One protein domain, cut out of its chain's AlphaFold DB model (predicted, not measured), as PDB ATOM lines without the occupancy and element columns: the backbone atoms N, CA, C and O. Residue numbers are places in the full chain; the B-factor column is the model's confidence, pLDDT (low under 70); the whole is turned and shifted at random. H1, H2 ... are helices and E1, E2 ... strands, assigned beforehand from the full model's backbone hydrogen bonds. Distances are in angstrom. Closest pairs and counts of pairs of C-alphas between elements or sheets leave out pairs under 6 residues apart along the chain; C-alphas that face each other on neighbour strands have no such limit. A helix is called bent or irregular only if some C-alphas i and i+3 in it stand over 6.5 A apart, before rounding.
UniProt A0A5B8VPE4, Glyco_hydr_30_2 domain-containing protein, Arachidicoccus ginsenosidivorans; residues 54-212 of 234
ATOM      1  N   ALA A  54     117.235  99.132  88.655       98.19
ATOM      2  CA  ALA A  54     115.960  99.369  89.324       98.19
ATOM      3  C   ALA A  54     114.798  99.173  88.334       98.19
ATOM      4  O   ALA A  54     115.017  98.871  87.158       98.19
ATOM      5  N   SER A  55     113.565  99.287  88.826       97.88
ATOM      6  CA  SER A  55     112.346  99.033  88.053       97.88
ATOM      7  C   SER A  55     111.492 100.280  87.898       97.88
ATOM      8  O   SER A  55     111.385 101.093  88.816       97.88
ATOM      9  N   ASP A  56     110.848 100.387  86.742       97.88
ATOM     10  CA  ASP A  56     109.944 101.478  86.402       97.88
ATOM     11  C   ASP A  56     108.476 101.218  86.792       97.88
ATOM     12  O   ASP A  56     107.616 102.083  86.591       97.88
ATOM     13  N   ALA A  57     108.187 100.039  87.358       95.38
ATOM     14  CA  ALA A  57     106.834  99.590  87.649       95.38
ATOM     15  C   ALA A  57     106.029 100.605  88.466       95.38
ATOM     16  O   ALA A  57     106.499 101.161  89.461       95.38
ATOM     17  N   TRP A  58     104.769 100.769  88.055       92.75
ATOM     18  CA  TRP A  58     103.719 101.547  88.720       92.75
ATOM     19  C   TRP A  58     103.937 103.060  88.728       92.75
ATOM     20  O   TRP A  58     103.076 103.788  88.247       92.75
ATOM     21  N   ALA A  59     105.064 103.561  89.228       94.44
ATOM     22  CA  ALA A  59     105.278 104.997  89.387       94.44
ATOM     23  C   ALA A  59     105.723 105.685  88.087       94.44
ATOM     24  O   ALA A  59     105.228 106.767  87.760       94.44
ATOM     25  N   CYS A  60     106.629 105.079  87.307       97.25
ATOM     26  CA  CYS A  60     107.245 105.773  86.169       97.25
ATOM     27  C   CYS A  60     106.280 106.022  85.004       97.25
ATOM     28  O   CYS A  60     106.511 106.946  84.221       97.25
ATOM     29  N   GLN A  61     105.177 105.269  84.916       95.94
ATOM     30  CA  GLN A  61     104.113 105.543  83.946       95.94
ATOM     31  C   GLN A  61     103.487 106.933  84.156       95.94
ATOM     32  O   GLN A  61     103.092 107.562  83.181       95.94
ATOM     33  N   TYR A  62     103.484 107.445  85.393       97.62
ATOM     34  CA  TYR A  62     103.022 108.794  85.723       97.62
ATOM     35  C   TYR A  62     104.172 109.797  85.771       97.62
ATOM     36  O   TYR A  62     104.073 110.863  85.172       97.62
ATOM     37  N   VAL A  63     105.287 109.452  86.428       98.25
ATOM     38  CA  VAL A  63     106.441 110.363  86.569       98.25
ATOM     39  C   VAL A  63     107.007 110.761  85.205       98.25
ATOM     40  O   VAL A  63     107.374 111.914  84.999       98.25
ATOM     41  N   GLY A  64     107.029 109.849  84.229       98.25
ATOM     42  CA  GLY A  64     107.504 110.163  82.879       98.25
ATOM     43  C   GLY A  64     106.602 111.141  82.109       98.25
ATOM     44  O   GLY A  64     107.013 111.663  81.069       98.25
ATOM     45  N   LEU A  65     105.400 111.422  82.619       98.19
ATOM     46  CA  LEU A  65     104.453 112.403  82.080       98.19
ATOM     47  C   LEU A  65     104.510 113.751  82.808       98.19
ATOM     48  O   LEU A  65     103.852 114.694  82.380       98.19
ATOM     49  N   TRP A  66     105.286 113.862  83.889       98.44
ATOM     50  CA  TRP A  66     105.470 115.124  84.600       98.44
ATOM     51  C   TRP A  66     106.262 116.140  83.768       98.44
ATOM     52  O   TRP A  66     106.789 115.829  82.690       98.44
ATOM     53  N   ASP A  67     106.346 117.361  84.302       98.44
ATOM     54  CA  ASP A  67     107.155 118.443  83.750       98.44
ATOM     55  C   ASP A  67     108.591 117.982  83.452       98.44
ATOM     56  O   ASP A  67     109.224 117.289  84.258       98.44
ATOM     57  N   GLU A  68     109.101 118.382  82.285       98.38
ATOM     58  CA  GLU A  68     110.388 117.928  81.750       98.38
ATOM     59  C   GLU A  68     111.548 118.203  82.704       98.38
ATOM     60  O   GLU A  68     112.433 117.353  82.837       98.38
ATOM     61  N   LYS A  69     111.531 119.330  83.427       98.31
ATOM     62  CA  LYS A  69     112.586 119.680  84.384       98.31
ATOM     63  C   LYS A  69     112.616 118.698  85.552       98.31
ATOM     64  O   LYS A  69     113.692 118.279  85.976       98.31
ATOM     65  N   VAL A  70     111.444 118.314  86.059       98.44
ATOM     66  CA  VAL A  70     111.326 117.407  87.209       98.44
ATOM     67  C   VAL A  70     111.768 115.999  86.824       98.44
ATOM     68  O   VAL A  70     112.669 115.445  87.456       98.44
ATOM     69  N   LYS A  71     111.194 115.422  85.761       98.19
ATOM     70  CA  LYS A  71     111.537 114.050  85.356       98.19
ATOM     71  C   LYS A  71     112.964 113.924  84.822       98.19
ATOM     72  O   LYS A  71     113.597 112.897  85.058       98.19
ATOM     73  N   SER A  72     113.521 114.968  84.199       98.56
ATOM     74  CA  SER A  72     114.939 114.987  83.806       98.56
ATOM     75  C   SER A  72     115.876 114.946  85.005       98.56
ATOM     76  O   SER A  72     116.819 114.161  84.982       98.56
ATOM     77  N   LYS A  73     115.580 115.690  86.079       98.38
ATOM     78  CA  LYS A  73     116.372 115.632  87.317       98.38
ATOM     79  C   LYS A  73     116.322 114.244  87.961       98.38
ATOM     80  O   LYS A  73     117.344 113.751  88.425       98.38
ATOM     81  N   ILE A  74     115.159 113.589  87.956       98.69
ATOM     82  CA  ILE A  74     115.031 112.201  88.432       98.69
ATOM     83  C   ILE A  74     115.878 111.256  87.566       98.69
ATOM     84  O   ILE A  74     116.601 110.419  88.098       98.69
ATOM     85  N   ALA A  75     115.839 111.409  86.240       98.69
ATOM     86  CA  ALA A  75     116.661 110.609  85.336       98.69
ATOM     87  C   ALA A  75     118.172 110.848  85.532       98.69
ATOM     88  O   ALA A  75     118.946 109.902  85.412       98.69
ATOM     89  N   ASP A  76     118.603 112.069  85.862       98.50
ATOM     90  CA  ASP A  76     120.001 112.342  86.219       98.50
ATOM     91  C   ASP A  76     120.398 111.610  87.502       98.50
ATOM     92  O   ASP A  76     121.401 110.901  87.507       98.50
ATOM     93  N   LEU A  77     119.576 111.698  88.552       98.62
ATOM     94  CA  LEU A  77     119.833 111.006  89.818       98.62
ATOM     95  C   LEU A  77     119.907 109.483  89.647       98.62
ATOM     96  O   LEU A  77     120.714 108.841  90.310       98.62
ATOM     97  N   LEU A  78     119.085 108.902  88.769       98.75
ATOM     98  CA  LEU A  78     119.065 107.457  88.527       98.75
ATOM     99  C   LEU A  78     120.214 106.984  87.628       98.75
ATOM    100  O   LEU A  78     120.833 105.964  87.918       98.75
ATOM    101  N   PHE A  79     120.488 107.691  86.531       98.75
ATOM    102  CA  PHE A  79     121.300 107.145  85.436       98.75
ATOM    103  C   PHE A  79     122.612 107.885  85.191       98.75
ATOM    104  O   PHE A  79     123.456 107.372  84.463       98.75
ATOM    105  N   SER A  80     122.806 109.092  85.734       98.00
ATOM    106  CA  SER A  80     124.052 109.822  85.502       98.00
ATOM    107  C   SER A  80     125.224 109.083  86.137       98.00
ATOM    108  O   SER A  80     125.234 108.838  87.340       98.00
ATOM    109  N   GLN A  81     126.228 108.782  85.318       95.75
ATOM    110  CA  GLN A  81     127.539 108.290  85.750       95.75
ATOM    111  C   GLN A  81     128.575 109.421  85.836       95.75
ATOM    112  O   GLN A  81     129.767 109.173  86.003       95.75
ATOM    113  N   ARG A  82     128.141 110.676  85.661       96.50
ATOM    114  CA  ARG A  82     129.032 111.836  85.712       96.50
ATOM    115  C   ARG A  82     129.290 112.265  87.150       96.50
ATOM    116  O   ARG A  82     128.429 112.117  88.017       96.50
ATOM    117  N   LEU A  83     130.441 112.892  87.342       97.06
ATOM    118  CA  LEU A  83     130.768 113.638  88.549       97.06
ATOM    119  C   LEU A  83     130.390 115.113  88.369       97.06
ATOM    120  O   LEU A  83     130.370 115.622  87.243       97.06
ATOM    121  N   ASP A  84     130.065 115.770  89.473       95.00
ATOM    122  CA  ASP A  84     129.929 117.218  89.563       95.00
ATOM    123  C   ASP A  84     131.316 117.880  89.703       95.00
ATOM    124  O   ASP A  84     132.346 117.202  89.754       95.00
ATOM    125  N   GLN A  85     131.368 119.212  89.725       96.06
ATOM    126  CA  GLN A  85     132.614 119.991  89.754       96.06
ATOM    127  C   GLN A  85     133.489 119.706  90.982       96.06
ATOM    128  O   GLN A  85     134.710 119.821  90.906       96.06
ATOM    129  N   ASP A  86     132.874 119.326  92.100       96.31
ATOM    130  CA  ASP A  86     133.541 118.961  93.352       96.31
ATOM    131  C   ASP A  86     133.981 117.482  93.397       96.31
ATOM    132  O   ASP A  86     134.572 117.040  94.381       96.31
ATOM    133  N   GLY A  87     133.713 116.713  92.335       96.31
ATOM    134  CA  GLY A  87     133.997 115.281  92.250       96.31
ATOM    135  C   GLY A  87     132.896 114.379  92.817       96.31
ATOM    136  O   GLY A  87     133.038 113.157  92.757       96.31
ATOM    137  N   SER A  88     131.794 114.935  93.328       97.12
ATOM    138  CA  SER A  88     130.663 114.160  93.843       97.12
ATOM    139  C   SER A  88     129.874 113.499  92.702       97.12
ATOM    140  O   SER A  88     129.650 114.130  91.667       97.12
ATOM    141  N   PRO A  89     129.398 112.246  92.837       97.06
ATOM    142  CA  PRO A  89     128.532 111.635  91.831       97.06
ATOM    143  C   PRO A  89     127.222 112.412  91.665       97.06
ATOM    144  O   PRO A  89     126.514 112.669  92.637       97.06
ATOM    145  N   MET A  90     126.855 112.734  90.423       96.88
ATOM    146  CA  MET A  90     125.587 113.416  90.128       96.88
ATOM    147  C   MET A  90     124.359 112.504  90.295       96.88
ATOM    148  O   MET A  90     123.227 112.985  90.341       96.88
ATOM    149  N   GLY A  91     124.571 111.190  90.327       97.56
ATOM    150  CA  GLY A  91     123.537 110.177  90.458       97.56
ATOM    151  C   GLY A  91     124.133 108.830  90.849       97.56
ATOM    152  O   GLY A  91     125.349 108.669  90.934       97.56
ATOM    153  N   ILE A  92     123.263 107.850  91.078       98.00
ATOM    154  CA  ILE A  92     123.663 106.483  91.445       98.00
ATOM    155  C   ILE A  92     124.223 105.688  90.254       98.00
ATOM    156  O   ILE A  92     124.769 104.608  90.451       98.00
ATOM    157  N   GLY A  93     124.083 106.204  89.026       98.00
ATOM    158  CA  GLY A  93     124.712 105.645  87.831       98.00
ATOM    159  C   GLY A  93     124.266 104.228  87.466       98.00
ATOM    160  O   GLY A  93     125.114 103.436  87.047       98.00
ATOM    161  N   LEU A  94     122.969 103.904  87.611       98.62
ATOM    162  CA  LEU A  94     122.432 102.579  87.269       98.62
ATOM    163  C   LEU A  94     122.885 102.157  85.868       98.62
ATOM    164  O   LEU A  94     122.778 102.928  84.918       98.62
ATOM    165  N   SER A  95     123.352 100.918  85.738       98.00
ATOM    166  CA  SER A  95     123.793 100.340  84.464       98.00
ATOM    167  C   SER A  95     122.735  99.452  83.808       98.00
ATOM    168  O   SER A  95     122.882  99.109  82.631       98.00
ATOM    169  N   ALA A  96     121.642  99.165  84.525       98.62
ATOM    170  CA  ALA A  96     120.468  98.473  84.013       98.62
ATOM    171  C   ALA A  96     119.141  99.167  84.357       98.62
ATOM    172  O   ALA A  96     118.987  99.792  85.409       98.62
ATOM    173  N   TRP A  97     118.139  98.991  83.493       98.81
ATOM    174  CA  TRP A  97     116.776  99.474  83.720       98.81
ATOM    175  C   TRP A  97     115.727  98.408  83.394       98.81
ATOM    176  O   TRP A  97     115.692  97.866  82.285       98.81
ATOM    177  N   ARG A  98     114.857  98.103  84.364       98.75
ATOM    178  CA  ARG A  98     113.787  97.109  84.222       98.75
ATOM    179  C   ARG A  98     112.478  97.793  83.823       98.75
ATOM    180  O   ARG A  98     111.921  98.568  84.597       98.75
ATOM    181  N   PHE A  99     111.995  97.470  82.630       98.69
ATOM    182  CA  PHE A  99     110.754  97.959  82.040       98.69
ATOM    183  C   PHE A  99     109.615  96.964  82.276       98.69
ATOM    184  O   PHE A  99     109.655  95.836  81.779       98.69
ATOM    185  N   ASN A 100     108.598  97.380  83.028       98.12
ATOM    186  CA  ASN A 100     107.386  96.603  83.260       98.12
ATOM    187  C   ASN A 100     106.505  96.609  82.004       98.12
ATOM    188  O   ASN A 100     105.868  97.619  81.688       98.12
ATOM    189  N   ILE A 101     106.442  95.468  81.319       98.38
ATOM    190  CA  ILE A 101     105.546  95.230  80.188       98.38
ATOM    191  C   ILE A 101     104.139  95.004  80.752       98.38
ATOM    192  O   ILE A 101     103.870  94.001  81.413       98.38
ATOM    193  N   GLY A 102     103.248  95.971  80.537       96.94
ATOM    194  CA  GLY A 102     101.913  95.944  81.123       96.94
ATOM    195  C   GLY A 102     100.939  94.978  80.436       96.94
ATOM    196  O   GLY A 102     100.965  94.742  79.226       96.94
ATOM    197  N   ALA A 103     100.051  94.417  81.257       96.81
ATOM    198  CA  ALA A 103      99.138  93.332  80.899       96.81
ATOM    199  C   ALA A 103      97.707  93.791  80.559       96.81
ATOM    200  O   ALA A 103      96.855  92.966  80.239       96.81
ATOM    201  N   GLY A 104      97.430  95.095  80.622       96.88
ATOM    202  CA  GLY A 104      96.165  95.669  80.159       96.88
ATOM    203  C   GLY A 104      95.136  95.946  81.257       96.88
ATOM    204  O   GLY A 104      93.946  96.096  80.983       96.88
ATOM    205  N   SER A 105      95.562  95.996  82.522       95.75
ATOM    206  CA  SER A 105      94.665  96.285  83.645       95.75
ATOM    207  C   SER A 105      94.199  97.742  83.679       95.75
ATOM    208  O   SER A 105      93.156  98.034  84.268       95.75
ATOM    209  N   THR A 106      94.921  98.658  83.022       96.12
ATOM    210  CA  THR A 106      94.473 100.049  82.847       96.12
ATOM    211  C   THR A 106      93.225 100.102  81.970       96.12
ATOM    212  O   THR A 106      92.234 100.723  82.354       96.12
ATOM    213  N   GLU A 107      93.226  99.380  80.853       96.75
ATOM    214  CA  GLU A 107      92.128  99.283  79.891       96.75
ATOM    215  C   GLU A 107      90.895  98.614  80.504       96.75
ATOM    216  O   GLU A 107      89.762  98.987  80.206       96.75
ATOM    217  N   GLN A 108      91.100  97.662  81.417       95.31
ATOM    218  CA  GLN A 108      90.013  97.045  82.178       95.31
ATOM    219  C   GLN A 108      89.419  97.977  83.252       95.31
ATOM    220  O   GLN A 108      88.309  97.734  83.738       95.31
ATOM    221  N   GLY A 109      90.125  99.041  83.649       94.69
ATOM    222  CA  GLY A 109      89.661 100.005  84.645       94.69
ATOM    223  C   GLY A 109      89.217  99.326  85.943       94.69
ATOM    224  O   GLY A 109      89.932  98.501  86.505       94.69
ATOM    225  N   ASN A 110      88.009  99.633  86.423       94.25
ATOM    226  CA  ASN A 110      87.467  99.009  87.638       94.25
ATOM    227  C   ASN A 110      87.173  97.509  87.480       94.25
ATOM    228  O   ASN A 110      87.185  96.788  88.476       94.25
ATOM    229  N   LYS A 111      86.960  97.021  86.249       94.75
ATOM    230  CA  LYS A 111      86.749  95.590  85.980       94.75
ATOM    231  C   LYS A 111      88.030  94.772  86.143       94.75
ATOM    232  O   LYS A 111      87.938  93.561  86.275       94.75
ATOM    233  N   SER A 112      89.196  95.423  86.200       92.94
ATOM    234  CA  SER A 112      90.473  94.752  86.473       92.94
ATOM    235  C   SER A 112      90.553  94.135  87.868       92.94
ATOM    236  O   SER A 112      91.491  93.399  88.128       92.94
ATOM    237  N   GLY A 113      89.668  94.502  88.805       89.38
ATOM    238  CA  GLY A 113      89.779  94.116  90.218       89.38
ATOM    239  C   GLY A 113      90.917  94.811  90.986       89.38
ATOM    240  O   GLY A 113      90.929  94.773  92.218       89.38
ATOM    241  N   ILE A 114      91.829  95.508  90.296       87.12
ATOM    242  CA  ILE A 114      92.918  96.284  90.896       87.12
ATOM    243  C   ILE A 114      92.369  97.642  91.328       87.12
ATOM    244  O   ILE A 114      92.039  98.499  90.501       87.12
ATOM    245  N   LYS A 115      92.249  97.837  92.643       88.38
ATOM    246  CA  LYS A 115      91.627  99.038  93.228       88.38
ATOM    247  C   LYS A 115      92.480 100.293  93.066       88.38
ATOM    248  O   LYS A 115      91.938 101.356  92.791       88.38
ATOM    249  N   ASP A 116      93.791 100.161  93.242       89.00
ATOM    250  CA  ASP A 116      94.727 101.279  93.141       89.00
ATOM    251  C   ASP A 116      95.082 101.540  91.666       89.00
ATOM    252  O   ASP A 116      95.732 100.690  91.047       89.00
ATOM    253  N   PRO A 117      94.679 102.684  91.079       89.56
ATOM    254  CA  PRO A 117      94.989 102.991  89.691       89.56
ATOM    255  C   PRO A 117      96.496 103.059  89.437       89.56
ATOM    256  O   PRO A 117      96.911 102.688  88.344       89.56
ATOM    257  N   TRP A 118      97.315 103.410  90.440       90.56
ATOM    258  CA  TRP A 118      98.770 103.474  90.283       90.56
ATOM    259  C   TRP A 118      99.399 102.126  89.937       90.56
ATOM    260  O   TRP A 118     100.504 102.066  89.404       90.56
ATOM    261  N   ARG A 119      98.692 101.035  90.237       90.12
ATOM    262  CA  ARG A 119      99.149  99.659  90.028       90.12
ATOM    263  C   ARG A 119      98.577  99.015  88.780       90.12
ATOM    264  O   ARG A 119      98.934  97.880  88.468       90.12
ATOM    265  N   ARG A 120      97.693  99.715  88.075       93.94
ATOM    266  CA  ARG A 120      97.250  99.300  86.750       93.94
ATOM    267  C   ARG A 120      98.357  99.603  85.743       93.94
ATOM    268  O   ARG A 120      99.176 100.493  85.968       93.94
ATOM    269  N   ALA A 121      98.420  98.819  84.675       96.12
ATOM    270  CA  ALA A 121      99.391  99.008  83.607       96.12
ATOM    271  C   ALA A 121      98.725  98.795  82.247       96.12
ATOM    272  O   ALA A 121      97.981  97.825  82.062       96.12
ATOM    273  N   GLU A 122      99.013  99.697  81.310       97.94
ATOM    274  CA  GLU A 122      98.563  99.606  79.918       97.94
ATOM    275  C   GLU A 122      99.193  98.401  79.214       97.94
ATOM    276  O   GLU A 122     100.345  98.064  79.488       97.94
ATOM    277  N   SER A 123      98.487  97.785  78.265       97.81
ATOM    278  CA  SER A 123      99.103  96.826  77.345       97.81
ATOM    279  C   SER A 123      99.279  97.420  75.962       97.81
ATOM    280  O   SER A 123      98.384  98.072  75.424       97.81
ATOM    281  N   PHE A 124     100.406  97.100  75.327       98.44
ATOM    282  CA  PHE A 124     100.588  97.354  73.900       98.44
ATOM    283  C   PHE A 124      99.576  96.595  73.034       98.44
ATOM    284  O   PHE A 124      99.290  97.064  71.940       98.44
ATOM    285  N   LEU A 125      99.037  95.463  73.508       98.31
ATOM    286  CA  LEU A 125      98.021  94.675  72.808       98.31
ATOM    287  C   LEU A 125      96.614  95.190  73.142       98.31
ATOM    288  O   LEU A 125      96.162  95.109  74.288       98.31
ATOM    289  N   ASN A 126      95.905  95.683  72.131       96.75
ATOM    290  CA  ASN A 126      94.525  96.138  72.246       96.75
ATOM    291  C   ASN A 126      93.529  94.966  72.266       96.75
ATOM    292  O   ASN A 126      93.852  93.826  71.931       96.75
ATOM    293  N   GLY A 127      92.285  95.250  72.664       92.75
ATOM    294  CA  GLY A 127      91.210  94.249  72.707       92.75
ATOM    295  C   GLY A 127      90.809  93.695  71.334       92.75
ATOM    296  O   GLY A 127      90.269  92.599  71.260       92.75
ATOM    297  N   ASP A 128      91.107  94.421  70.255       95.25
ATOM    298  CA  ASP A 128      90.875  94.012  68.863       95.25
ATOM    299  C   ASP A 128      92.067  93.257  68.239       95.25
ATOM    300  O   ASP A 128      92.032  92.909  67.060       95.25
ATOM    301  N   GLY A 129      93.134  93.012  69.010       95.31
ATOM    302  CA  GLY A 129      94.357  92.354  68.544       95.31
ATOM    303  C   GLY A 129      95.375  93.282  67.872       95.31
ATOM    304  O   GLY A 129      96.472  92.832  67.530       95.31
ATOM    305  N   SER A 130      95.064  94.572  67.697       97.62
ATOM    306  CA  SER A 130      96.021  95.563  67.196       97.62
ATOM    307  C   SER A 130      97.067  95.938  68.254       97.62
ATOM    308  O   SER A 130      96.865  95.735  69.453       97.62
ATOM    309  N   TYR A 131      98.198  96.496  67.811       98.44
ATOM    310  CA  TYR A 131      99.255  96.979  68.702       98.44
ATOM    311  C   TYR A 131      99.356  98.503  68.672       98.44
ATOM    312  O   TYR A 131      99.465  99.094  67.598       98.44
ATOM    313  N   ASP A 132      99.420  99.124  69.848       98.25
ATOM    314  CA  ASP A 132      99.627 100.565  70.000       98.25
ATOM    315  C   ASP A 132     100.876 100.872  70.836       98.25
ATOM    316  O   ASP A 132     100.840 100.913  72.065       98.25
ATOM    317  N   PHE A 133     101.987 101.157  70.153       97.94
ATOM    318  CA  PHE A 133     103.260 101.538  70.780       97.94
ATOM    319  C   PHE A 133     103.339 103.015  71.205       97.94
ATOM    320  O   PHE A 133     104.409 103.485  71.605       97.94
ATOM    321  N   SER A 134     102.231 103.761  71.139       97.31
ATOM    322  CA  SER A 134     102.107 105.078  71.770       97.31
ATOM    323  C   SER A 134     101.805 104.991  73.274       97.31
ATOM    324  O   SER A 134     102.134 105.937  73.999       97.31
ATOM    325  N   LYS A 135     101.327 103.835  73.759       98.31
ATOM    326  CA  LYS A 135     101.079 103.518  75.178       98.31
ATOM    327  C   LYS A 135     102.345 103.359  76.020       98.31
ATOM    328  O   LYS A 135     103.463 103.292  75.497       98.31
ATOM    329  N   ALA A 136     102.173 103.316  77.340       97.62
ATOM    330  CA  ALA A 136     103.240 103.326  78.336       97.62
ATOM    331  C   ALA A 136     104.169 104.543  78.164       97.62
ATOM    332  O   ALA A 136     105.386 104.456  78.332       97.62
ATOM    333  N   ALA A 137     103.606 105.693  77.773       98.31
ATOM    334  CA  ALA A 137     104.369 106.863  77.337       98.31
ATOM    335  C   ALA A 137     105.377 107.362  78.387       98.31
ATOM    336  O   ALA A 137     106.519 107.664  78.033       98.31
ATOM    337  N   GLY A 138     104.998 107.375  79.670       98.44
ATOM    338  CA  GLY A 138     105.903 107.757  80.756       98.44
ATOM    339  C   GLY A 138     107.092 106.802  80.903       98.44
ATOM    340  O   GLY A 138     108.244 107.232  80.958       98.44
ATOM    341  N   GLN A 139     106.841 105.495  80.858       98.62
ATOM    342  CA  GLN A 139     107.895 104.480  80.923       98.62
ATOM    343  C   GLN A 139     108.798 104.508  79.679       98.62
ATOM    344  O   GLN A 139     110.023 104.448  79.797       98.62
ATOM    345  N   ARG A 140     108.233 104.702  78.475       98.31
ATOM    346  CA  ARG A 140     109.034 104.885  77.249       98.31
ATOM    347  C   ARG A 140     109.909 106.134  77.315       98.31
ATOM    348  O   ARG A 140     111.012 106.128  76.767       98.31
ATOM    349  N   TRP A 141     109.450 107.203  77.969       98.75
ATOM    350  CA  TRP A 141     110.291 108.373  78.220       98.75
ATOM    351  C   TRP A 141     111.494 107.999  79.098       98.75
ATOM    352  O   TRP A 141     112.619 108.353  78.743       98.75
ATOM    353  N   PHE A 142     111.296 107.208  80.162       98.81
ATOM    354  CA  PHE A 142     112.389 106.719  81.014       98.81
ATOM    355  C   PHE A 142     113.363 105.796  80.274       98.81
ATOM    356  O   PHE A 142     114.569 105.977  80.420       98.81
ATOM    357  N   LEU A 143     112.881 104.898  79.407       98.75
ATOM    358  CA  LEU A 143     113.743 104.092  78.531       98.75
ATOM    359  C   LEU A 143     114.675 104.974  77.691       98.75
ATOM    360  O   LEU A 143     115.891 104.790  77.691       98.75
ATOM    361  N   LYS A 144     114.114 105.993  77.027       98.62
ATOM    362  CA  LYS A 144     114.893 106.957  76.238       98.62
ATOM    363  C   LYS A 144     115.872 107.746  77.111       98.62
ATOM    364  O   LYS A 144     117.003 107.991  76.701       98.62
ATOM    365  N   ALA A 145     115.436 108.180  78.292       98.69
ATOM    366  CA  ALA A 145     116.234 108.988  79.207       98.69
ATOM    367  C   ALA A 145     117.424 108.212  79.793       98.69
ATOM    368  O   ALA A 145     118.511 108.784  79.888       98.69
ATOM    369  N   ALA A 146     117.220 106.938  80.131       98.69
ATOM    370  CA  ALA A 146     118.249 106.001  80.563       98.69
ATOM    371  C   ALA A 146     119.250 105.724  79.433       98.69
ATOM    372  O   ALA A 146     120.454 105.881  79.618       98.69
ATOM    373  N   HIS A 147     118.759 105.415  78.228       98.38
ATOM    374  CA  HIS A 147     119.618 105.133  77.076       98.38
ATOM    375  C   HIS A 147     120.520 106.319  76.713       98.38
ATOM    376  O   HIS A 147     121.726 106.154  76.547       98.38
ATOM    377  N   ARG A 148     119.973 107.545  76.694       97.94
ATOM    378  CA  ARG A 148     120.762 108.773  76.471       97.94
ATOM    379  C   ARG A 148     121.845 109.011  77.526       97.94
ATOM    380  O   ARG A 148     122.799 109.726  77.244       97.94
ATOM    381  N   ARG A 149     121.688 108.452  78.728       98.19
ATOM    382  CA  ARG A 149     122.646 108.564  79.839       98.19
ATOM    383  C   ARG A 149     123.619 107.387  79.916       98.19
ATOM    384  O   ARG A 149     124.423 107.337  80.836       98.19
ATOM    385  N   GLY A 150     123.593 106.491  78.930       97.25
ATOM    386  CA  GLY A 150     124.579 105.422  78.788       97.25
ATOM    387  C   GLY A 150     124.184 104.089  79.420       97.25
ATOM    388  O   GLY A 150     125.012 103.181  79.433       97.25
ATOM    389  N   VAL A 151     122.940 103.930  79.890       98.31
ATOM    390  CA  VAL A 151     122.419 102.615  80.304       98.31
ATOM    391  C   VAL A 151     122.433 101.670  79.103       98.31
ATOM    392  O   VAL A 151     121.951 102.027  78.022       98.31
ATOM    393  N   LYS A 152     122.995 100.470  79.290       94.69
ATOM    394  CA  LYS A 152     123.174  99.470  78.223       94.69
ATOM    395  C   LYS A 152     122.238  98.277  78.368       94.69
ATOM    396  O   LYS A 152     121.779  97.753  77.355       94.69
ATOM    397  N   ASP A 153     121.931  97.893  79.603       98.25
ATOM    398  CA  ASP A 153     121.103  96.730  79.887       98.25
ATOM    399  C   ASP A 153     119.655  97.143  80.141       98.25
ATOM    400  O   ASP A 153     119.321  97.790  81.132       98.25
ATOM    401  N   PHE A 154     118.768  96.738  79.239       98.81
ATOM    402  CA  PHE A 154     117.334  96.940  79.397       98.81
ATOM    403  C   PHE A 154     116.637  95.596  79.516       98.81
ATOM    404  O   PHE A 154     116.785  94.726  78.656       98.81
ATOM    405  N   ILE A 155     115.868  95.437  80.588       98.69
ATOM    406  CA  ILE A 155     115.185  94.190  80.915       98.69
ATOM    407  C   ILE A 155     113.685  94.422  80.795       98.69
ATOM    408  O   ILE A 155     113.105  95.132  81.613       98.69
ATOM    409  N   GLY A 156     113.045  93.816  79.799       98.56
ATOM    410  CA  GLY A 156     111.590  93.723  79.770       98.56
ATOM    411  C   GLY A 156     111.137  92.664  80.763       98.56
ATOM    412  O   GLY A 156     111.605  91.531  80.702       98.56
ATOM    413  N   PHE A 157     110.240  92.989  81.684       97.94
ATOM    414  CA  PHE A 157     109.674  91.980  82.572       97.94
ATOM    415  C   PHE A 157     108.159  92.045  82.595       97.94
ATOM    416  O   PHE A 157     107.571  93.114  82.440       97.94
ATOM    417  N   CYS A 158     107.547  90.881  82.770       96.00
ATOM    418  CA  CYS A 158     106.107  90.750  82.853       96.00
ATOM    419  C   CYS A 158     105.699  90.421  84.269       96.00
ATOM    420  O   CYS A 158     106.271  89.566  84.943       96.00
ATOM    421  N   ASN A 159     104.636  91.094  84.656       92.06
ATOM    422  CA  ASN A 159     103.888  90.769  85.835       92.06
ATOM    423  C   ASN A 159     102.779  89.740  85.481       92.06
ATOM    424  O   ASN A 159     102.612  88.702  86.122       92.06
ATOM    425  N   SER A 160     102.046  89.981  84.401       93.88
ATOM    426  CA  SER A 160     101.048  89.046  83.886       93.88
ATOM    427  C   SER A 160     101.124  88.995  82.367       93.88
ATOM    428  O   SER A 160     101.714  89.884  81.748       93.88
ATOM    429  N   ALA A 161     100.553  87.953  81.766       95.56
ATOM    430  CA  ALA A 161     100.304  87.950  80.334       95.56
ATOM    431  C   ALA A 161      99.176  88.958  80.043       95.56
ATOM    432  O   ALA A 161      98.409  89.276  80.957       95.56
ATOM    433  N   PRO A 162      99.041  89.468  78.805       97.00
ATOM    434  CA  PRO A 162      97.872  90.261  78.434       97.00
ATOM    435  C   PRO A 162      96.584  89.558  78.872       97.00
ATOM    436  O   PRO A 162      96.462  88.351  78.666       97.00
ATOM    437  N   TYR A 163      95.633  90.282  79.471       95.56
ATOM    438  CA  TYR A 163      94.407  89.691  80.037       95.56
ATOM    439  C   TYR A 163      93.607  88.851  79.019       95.56
ATOM    440  O   TYR A 163      92.843  87.967  79.392       95.56
ATOM    441  N   GLN A 164      93.790  89.091  77.720       96.62
ATOM    442  CA  GLN A 164      93.207  88.306  76.631       96.62
ATOM    443  C   GLN A 164      93.733  86.858  76.585       96.62
ATOM    444  O   GLN A 164      93.049  85.984  76.062       96.62
ATOM    445  N   LEU A 165      94.934  86.603  77.115       97.00
ATOM    446  CA  LEU A 165      95.599  85.294  77.134       97.00
ATOM    447  C   LEU A 165      95.433  84.553  78.474       97.00
ATOM    448  O   LEU A 165      95.830  83.392  78.589       97.00
ATOM    449  N   THR A 166      94.874  85.202  79.497       95.31
ATOM    450  CA  THR A 166      94.775  84.638  80.850       95.31
ATOM    451  C   THR A 166      93.513  83.793  81.035       95.31
ATOM    452  O   THR A 166      92.514  83.982  80.345       95.31
ATOM    453  N   THR A 167      93.542  82.834  81.967       95.69
ATOM    454  CA  THR A 167      92.429  81.881  82.169       95.69
ATOM    455  C   THR A 167      91.198  82.524  82.798       95.69
ATOM    456  O   THR A 167      90.082  82.063  82.574       95.69
ATOM    457  N   ASN A 168      91.390  83.579  83.589       93.62
ATOM    458  CA  ASN A 168      90.314  84.313  84.253       93.62
ATOM    459  C   ASN A 168      90.017  85.680  83.615       93.62
ATOM    460  O   ASN A 168      89.216  86.437  84.159       93.62
ATOM    461  N   HIS A 169      90.668  86.004  82.494       95.69
ATOM    462  CA  HIS A 169      90.592  87.302  81.821       95.69
ATOM    463  C   HIS A 169      90.959  88.508  82.698       95.69
ATOM    464  O   HIS A 169      90.529  89.628  82.434       95.69
ATOM    465  N   LEU A 170      91.753  88.301  83.746       93.50
ATOM    466  CA  LEU A 170      92.300  89.333  84.625       93.50
ATOM    467  C   LEU A 170      93.826  89.239  84.621       93.50
ATOM    468  O   LEU A 170      94.400  88.231  84.213       93.50
ATOM    469  N   THR A 171      94.499  90.283  85.100       92.12
ATOM    470  CA  THR A 171      95.972  90.341  85.144       92.12
ATOM    471  C   THR A 171      96.550  89.840  86.473       92.12
ATOM    472  O   THR A 171      97.659  90.212  86.847       92.12
ATOM    473  N   TYR A 172      95.783  89.050  87.224       88.06
ATOM    474  CA  TYR A 172      96.185  88.438  88.488       88.06
ATOM    475  C   TYR A 172      95.563  87.050  88.619       88.06
ATOM    476  O   TYR A 172      94.532  86.771  88.008       88.06
ATOM    477  N   ALA A 173      96.199  86.170  89.385       86.25
ATOM    478  CA  ALA A 173      95.823  84.766  89.439       86.25
ATOM    479  C   ALA A 173      94.525  84.513  90.213       86.25
ATOM    480  O   ALA A 173      93.923  85.384  90.834       86.25
ATOM    481  N   THR A 174      94.067  83.269  90.186       83.81
ATOM    482  CA  THR A 174      92.975  82.803  91.037       83.81
ATOM    483  C   THR A 174      93.385  81.489  91.678       83.81
ATOM    484  O   THR A 174      93.728  80.535  90.981       83.81
ATOM    485  N   LYS A 175      93.336  81.439  93.013       82.69
ATOM    486  CA  LYS A 175      93.736  80.284  93.836       82.69
ATOM    487  C   LYS A 175      95.194  79.847  93.611       82.69
ATOM    488  O   LYS A 175      95.465  78.650  93.568       82.69
ATOM    489  N   GLY A 176      96.099  80.804  93.400       74.75
ATOM    490  CA  GLY A 176      97.540  80.574  93.259       74.75
ATOM    491  C   GLY A 176      97.939  79.759  92.027       74.75
ATOM    492  O   GLY A 176      99.039  79.226  91.988       74.75
ATOM    493  N   LYS A 177      97.046  79.612  91.042       81.88
ATOM    494  CA  LYS A 177      97.312  78.850  89.815       81.88
ATOM    495  C   LYS A 177      97.907  79.735  88.723       81.88
ATOM    496  O   LYS A 177      97.593  80.925  88.663       81.88
ATOM    497  N   THR A 178      98.665  79.127  87.806       86.44
ATOM    498  CA  THR A 178      99.063  79.751  86.537       86.44
ATOM    499  C   THR A 178      97.882  80.465  85.885       86.44
ATOM    500  O   THR A 178      96.841  79.860  85.620       86.44
ATOM    501  N   ASN A 179      98.060  81.754  85.595       91.31
ATOM    502  CA  ASN A 179      97.043  82.575  84.950       91.31
ATOM    503  C   ASN A 179      97.347  82.817  83.465       91.31
ATOM    504  O   ASN A 179      97.317  83.943  82.985       91.31
ATOM    505  N   LEU A 180      97.671  81.748  82.745       94.56
ATOM    506  CA  LEU A 180      97.874  81.723  81.298       94.56
ATOM    507  C   LEU A 180      97.117  80.509  80.763       94.56
ATOM    508  O   LEU A 180      97.218  79.423  81.335       94.56
ATOM    509  N   MET A 181      96.316  80.694  79.715       95.00
ATOM    510  CA  MET A 181      95.623  79.580  79.067       95.00
ATOM    511  C   MET A 181      96.641  78.572  78.516       95.00
ATOM    512  O   MET A 181      97.669  78.957  77.957       95.00
ATOM    513  N   SER A 182      96.366  77.275  78.680       94.94
ATOM    514  CA  SER A 182      97.332  76.200  78.401       94.94
ATOM    515  C   SER A 182      97.794  76.135  76.942       94.94
ATOM    516  O   SER A 182      98.874  75.630  76.663       94.94
ATOM    517  N   ASP A 183      96.998  76.655  76.009       96.94
ATOM    518  CA  ASP A 183      97.298  76.722  74.578       96.94
ATOM    519  C   ASP A 183      97.913  78.069  74.141       96.94
ATOM    520  O   ASP A 183      98.178  78.254  72.956       96.94
ATOM    521  N   LYS A 184      98.168  79.010  75.068       97.50
ATOM    522  CA  LYS A 184      98.595  80.396  74.768       97.50
ATOM    523  C   LYS A 184     100.056  80.717  75.070       97.50
ATOM    524  O   LYS A 184     100.457  81.874  74.990       97.50
ATOM    525  N   TYR A 185     100.882  79.718  75.363       96.06
ATOM    526  CA  TYR A 185     102.319  79.926  75.588       96.06
ATOM    527  C   TYR A 185     103.030  80.497  74.354       96.06
ATOM    528  O   TYR A 185     103.787  81.462  74.470       96.06
ATOM    529  N   ASN A 186     102.738  79.957  73.167       97.81
ATOM    530  CA  ASN A 186     103.299  80.466  71.913       97.81
ATOM    531  C   ASN A 186     102.785  81.875  71.591       97.81
ATOM    532  O   ASN A 186     103.563  82.723  71.159       97.81
ATOM    533  N   ASP A 187     101.507  82.149  71.860       97.88
ATOM    534  CA  ASP A 187     100.916  83.478  71.671       97.88
ATOM    535  C   ASP A 187     101.547  84.513  72.614       97.88
ATOM    536  O   ASP A 187     101.857  85.633  72.201       97.88
ATOM    537  N   PHE A 188     101.819  84.134  73.866       97.50
ATOM    538  CA  PHE A 188     102.508  85.000  74.817       97.50
ATOM    539  C   PHE A 188     103.964  85.259  74.400       97.50
ATOM    540  O   PHE A 188     104.413  86.404  74.427       97.50
ATOM    541  N   ALA A 189     104.687  84.238  73.932       98.00
ATOM    542  CA  ALA A 189     106.032  84.417  73.385       98.00
ATOM    543  C   ALA A 189     106.037  85.343  72.152       98.00
ATOM    544  O   ALA A 189     106.860  86.257  72.064       98.00
ATOM    545  N   ALA A 190     105.082  85.168  71.233       98.31
ATOM    546  CA  ALA A 190     104.921  86.028  70.062       98.31
ATOM    547  C   ALA A 190     104.599  87.483  70.450       98.31
ATOM    548  O   ALA A 190     105.156  88.416  69.865       98.31
ATOM    549  N   TYR A 191     103.763  87.685  71.474       98.31
ATOM    550  CA  TYR A 191     103.499  89.002  72.052       98.31
ATOM    551  C   TYR A 191     104.782  89.667  72.570       98.31
ATOM    552  O   TYR A 191     105.050  90.818  72.227       98.31
ATOM    553  N   LEU A 192     105.614  88.950  73.333       98.56
ATOM    554  CA  LEU A 192     106.872  89.500  73.855       98.56
ATOM    555  C   LEU A 192     107.827  89.910  72.729       98.56
ATOM    556  O   LEU A 192     108.400  90.997  72.790       98.56
ATOM    557  N   ILE A 193     107.936  89.106  71.667       98.38
ATOM    558  CA  ILE A 193     108.721  89.459  70.473       98.38
ATOM    559  C   ILE A 193     108.202  90.765  69.855       98.38
ATOM    560  O   ILE A 193     108.987  91.680  69.598       98.38
ATOM    561  N   LYS A 194     106.880  90.903  69.686       98.62
ATOM    562  CA  LYS A 194     106.269  92.131  69.154       98.62
ATOM    563  C   LYS A 194     106.536  93.346  70.037       98.62
ATOM    564  O   LYS A 194     106.810  94.425  69.511       98.62
ATOM    565  N   VAL A 195     106.511  93.181  71.360       98.56
ATOM    566  CA  VAL A 195     106.861  94.251  72.301       98.56
ATOM    567  C   VAL A 195     108.319  94.672  72.142       98.56
ATOM    568  O   VAL A 195     108.585  95.868  72.051       98.56
ATOM    569  N   ILE A 196     109.258  93.729  72.044       98.56
ATOM    570  CA  ILE A 196     110.685  94.031  71.846       98.56
ATOM    571  C   ILE A 196     110.900  94.813  70.544       98.56
ATOM    572  O   ILE A 196     111.552  95.859  70.549       98.56
ATOM    573  N   GLU A 197     110.314  94.347  69.436       98.56
ATOM    574  CA  GLU A 197     110.384  95.014  68.130       98.56
ATOM    575  C   GLU A 197     109.804  96.437  68.188       98.56
ATOM    576  O   GLU A 197     110.423  97.401  67.724       98.56
ATOM    577  N   GLY A 198     108.620  96.587  68.784       98.31
ATOM    578  CA  GLY A 198     107.916  97.861  68.858       98.31
ATOM    579  C   GLY A 198     108.547  98.865  69.819       98.31
ATOM    580  O   GLY A 198     108.629 100.051  69.488       98.31
ATOM    581  N   VAL A 199     109.066  98.428  70.970       98.38
ATOM    582  CA  VAL A 199     109.847  99.277  71.886       98.38
ATOM    583  C   VAL A 199     111.138  99.727  71.210       98.38
ATOM    584  O   VAL A 199     111.435 100.922  71.224       98.38
ATOM    585  N   LYS A 200     111.850  98.838  70.507       98.38
ATOM    586  CA  LYS A 200     113.031  99.225  69.723       98.38
ATOM    587  C   LYS A 200     112.695 100.295  68.688       98.38
ATOM    588  O   LYS A 200     113.390 101.305  68.614       98.38
ATOM    589  N   LYS A 201     111.603 100.128  67.940       98.00
ATOM    590  CA  LYS A 201     111.173 101.094  66.916       98.00
ATOM    591  C   LYS A 201     110.695 102.431  67.501       98.00
ATOM    592  O   LYS A 201     110.991 103.479  66.940       98.00
ATOM    593  N   SER A 202     109.949 102.413  68.605       96.19
ATOM    594  CA  SER A 202     109.290 103.607  69.171       96.19
ATOM    595  C   SER A 202     110.136 104.364  70.202       96.19
ATOM    596  O   SER A 202     109.979 105.581  70.384       96.19
ATOM    597  N   ALA A 203     111.020 103.651  70.903       96.56
ATOM    598  CA  ALA A 203     111.883 104.180  71.950       96.56
ATOM    599  C   ALA A 203     113.367 104.223  71.570       96.56
ATOM    600  O   ALA A 203     114.120 104.929  72.233       96.56
ATOM    601  N   GLY A 204     113.788 103.529  70.508       97.12
ATOM    602  CA  GLY A 204     115.202 103.417  70.142       97.12
ATOM    603  C   GLY A 204     115.998 102.517  71.090       97.12
ATOM    604  O   GLY A 204     117.221 102.569  71.085       97.12
ATOM    605  N   VAL A 205     115.317 101.711  71.911       98.06
ATOM    606  CA  VAL A 205     115.923 100.878  72.957       98.06
ATOM    607  C   VAL A 205     115.623  99.409  72.692       98.06
ATOM    608  O   VAL A 205     114.462  99.029  72.562       98.06
ATOM    609  N   LEU A 206     116.665  98.580  72.623       98.12
ATOM    610  CA  LEU A 206     116.521  97.126  72.600       98.12
ATOM    611  C   LEU A 206     116.375  96.617  74.037       98.12
ATOM    612  O   LEU A 206     117.160  96.992  74.900       98.12
ATOM    613  N   LEU A 207     115.377  95.768  74.286       98.44
ATOM    614  CA  LEU A 207     115.277  95.011  75.532       98.44
ATOM    615  C   LEU A 207     116.172  93.772  75.395       98.44
ATOM    616  O   LEU A 207     115.809  92.824  74.700       98.44
ATOM    617  N   ASN A 208     117.359  93.813  75.997       96.19
ATOM    618  CA  ASN A 208     118.387  92.775  75.862       96.19
ATOM    619  C   ASN A 208     118.047  91.514  76.670       96.19
ATOM    620  O   ASN A 208     118.539  90.431  76.363       96.19
ATOM    621  N   TYR A 209     117.194  91.656  77.685       98.25
ATOM    622  CA  TYR A 209     116.754  90.568  78.550       98.25
ATOM    623  C   TYR A 209     115.237  90.583  78.680       98.25
ATOM    624  O   TYR A 209     114.616  91.650  78.710       98.25
ATOM    625  N   ILE A 210     114.650  89.395  78.813       98.06
ATOM    626  CA  ILE A 210     113.224  89.218  79.071       98.06
ATOM    627  C   ILE A 210     113.032  88.323  80.291       98.06
ATOM    628  O   ILE A 210     113.524  87.201  80.327       98.06
ATOM    629  N   SER A 211     112.288  88.823  81.275       96.69
ATOM    630  CA  SER A 211     111.838  88.073  82.449       96.69
ATOM    631  C   SER A 211     110.326  87.866  82.339       96.69
ATOM    632  O   SER A 211     109.559  88.746  82.738       96.69
ATOM    633  N   PRO A 212     109.862  86.743  81.768       94.12
ATOM    634  CA  PRO A 212     108.449  86.549  81.454       94.12
ATOM    635  C   PRO A 212     107.600  86.212  82.687       94.12
ATOM    636  O   PRO A 212     106.390  86.113  82.561       94.12
TER     637      PRO A 212
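AT A GLANCE: This is residues 54 to 212 of the 234 residues of the protein "Glyco_hydr_30_2 domain-containing protein" of Arachidicoccus ginsenosidivorans (UniProt A0A5B8VPE4). A small parallel sheet, E1 E2 E3, has H4 and H5 over one face in two layers, with H1 and H2 packing on H4 and long links reaching toward both ends of the elongated whole. The 159 printed residues run H1 H2 E1 H3 H4 E2 H5 E3; the class is mixed, with 70 residues in named elements, under half. It is compact, with a radius of gyration of the C-alphas of 16.7 A and spans of 57 by 30 by 28 A.

HOW THE PARTS SIT: Look first at E1, residues 96 to 101, parallel to E2, residues 153 to 158: N 99 and O 155 are 2.8 A apart. E3, residues 209 to 211, is parallel to E2, with N 211 and O 156 at 2.9 A. H4, residues 137 to 148, is on the sheet at a height of 10.0 A, along E1 at 20 degrees on the local plane. H5, residues 185 to 203, is on the same face, slantwise to E2 at 45 degrees on the local plane. H4 and H5 touch at a steep tilt of 64 degrees, closest at C-alphas 144 and 203, 5.9 A. Both strand-helix-strand units, parallel neighbour strands with helices between, have right-handed crossovers: E1, H3 H4, E2 and E2, H5, E3. H3, residues 105 to 112, touches no helix and is irregular: C-alphas 107 and 110 are 9.0 A apart. The hub H4 also touches H1, residues 60 to 63, closest at C-alphas 61 and 138, 4.3 A, and H2, residues 68 to 79, at C-alphas 79 and 146, 5.9 A. Every O i to N i+4 pair is within hydrogen-bond range in H2, H4 and H5, and 2 of 4 in H3; H1 is too short for one.

IN THESE COORDINATES: Find C-alpha 60 at (107.245, 105.773, 86.169), where H1 begins. H5 runs 26.3 A from C-alpha 185 at (102.319, 79.926, 75.588); E3 ends at C-alpha 211, (111.838, 88.073, 82.449).

THE WHOLE: The C-alphas farthest apart, Asp 86 and Asp 183, are 58.7 A apart. The links H2 to E1, H3 to H4 and E2 to H5 are long. The printed part has no cut, and no printed residue is under 70 in pLDDT.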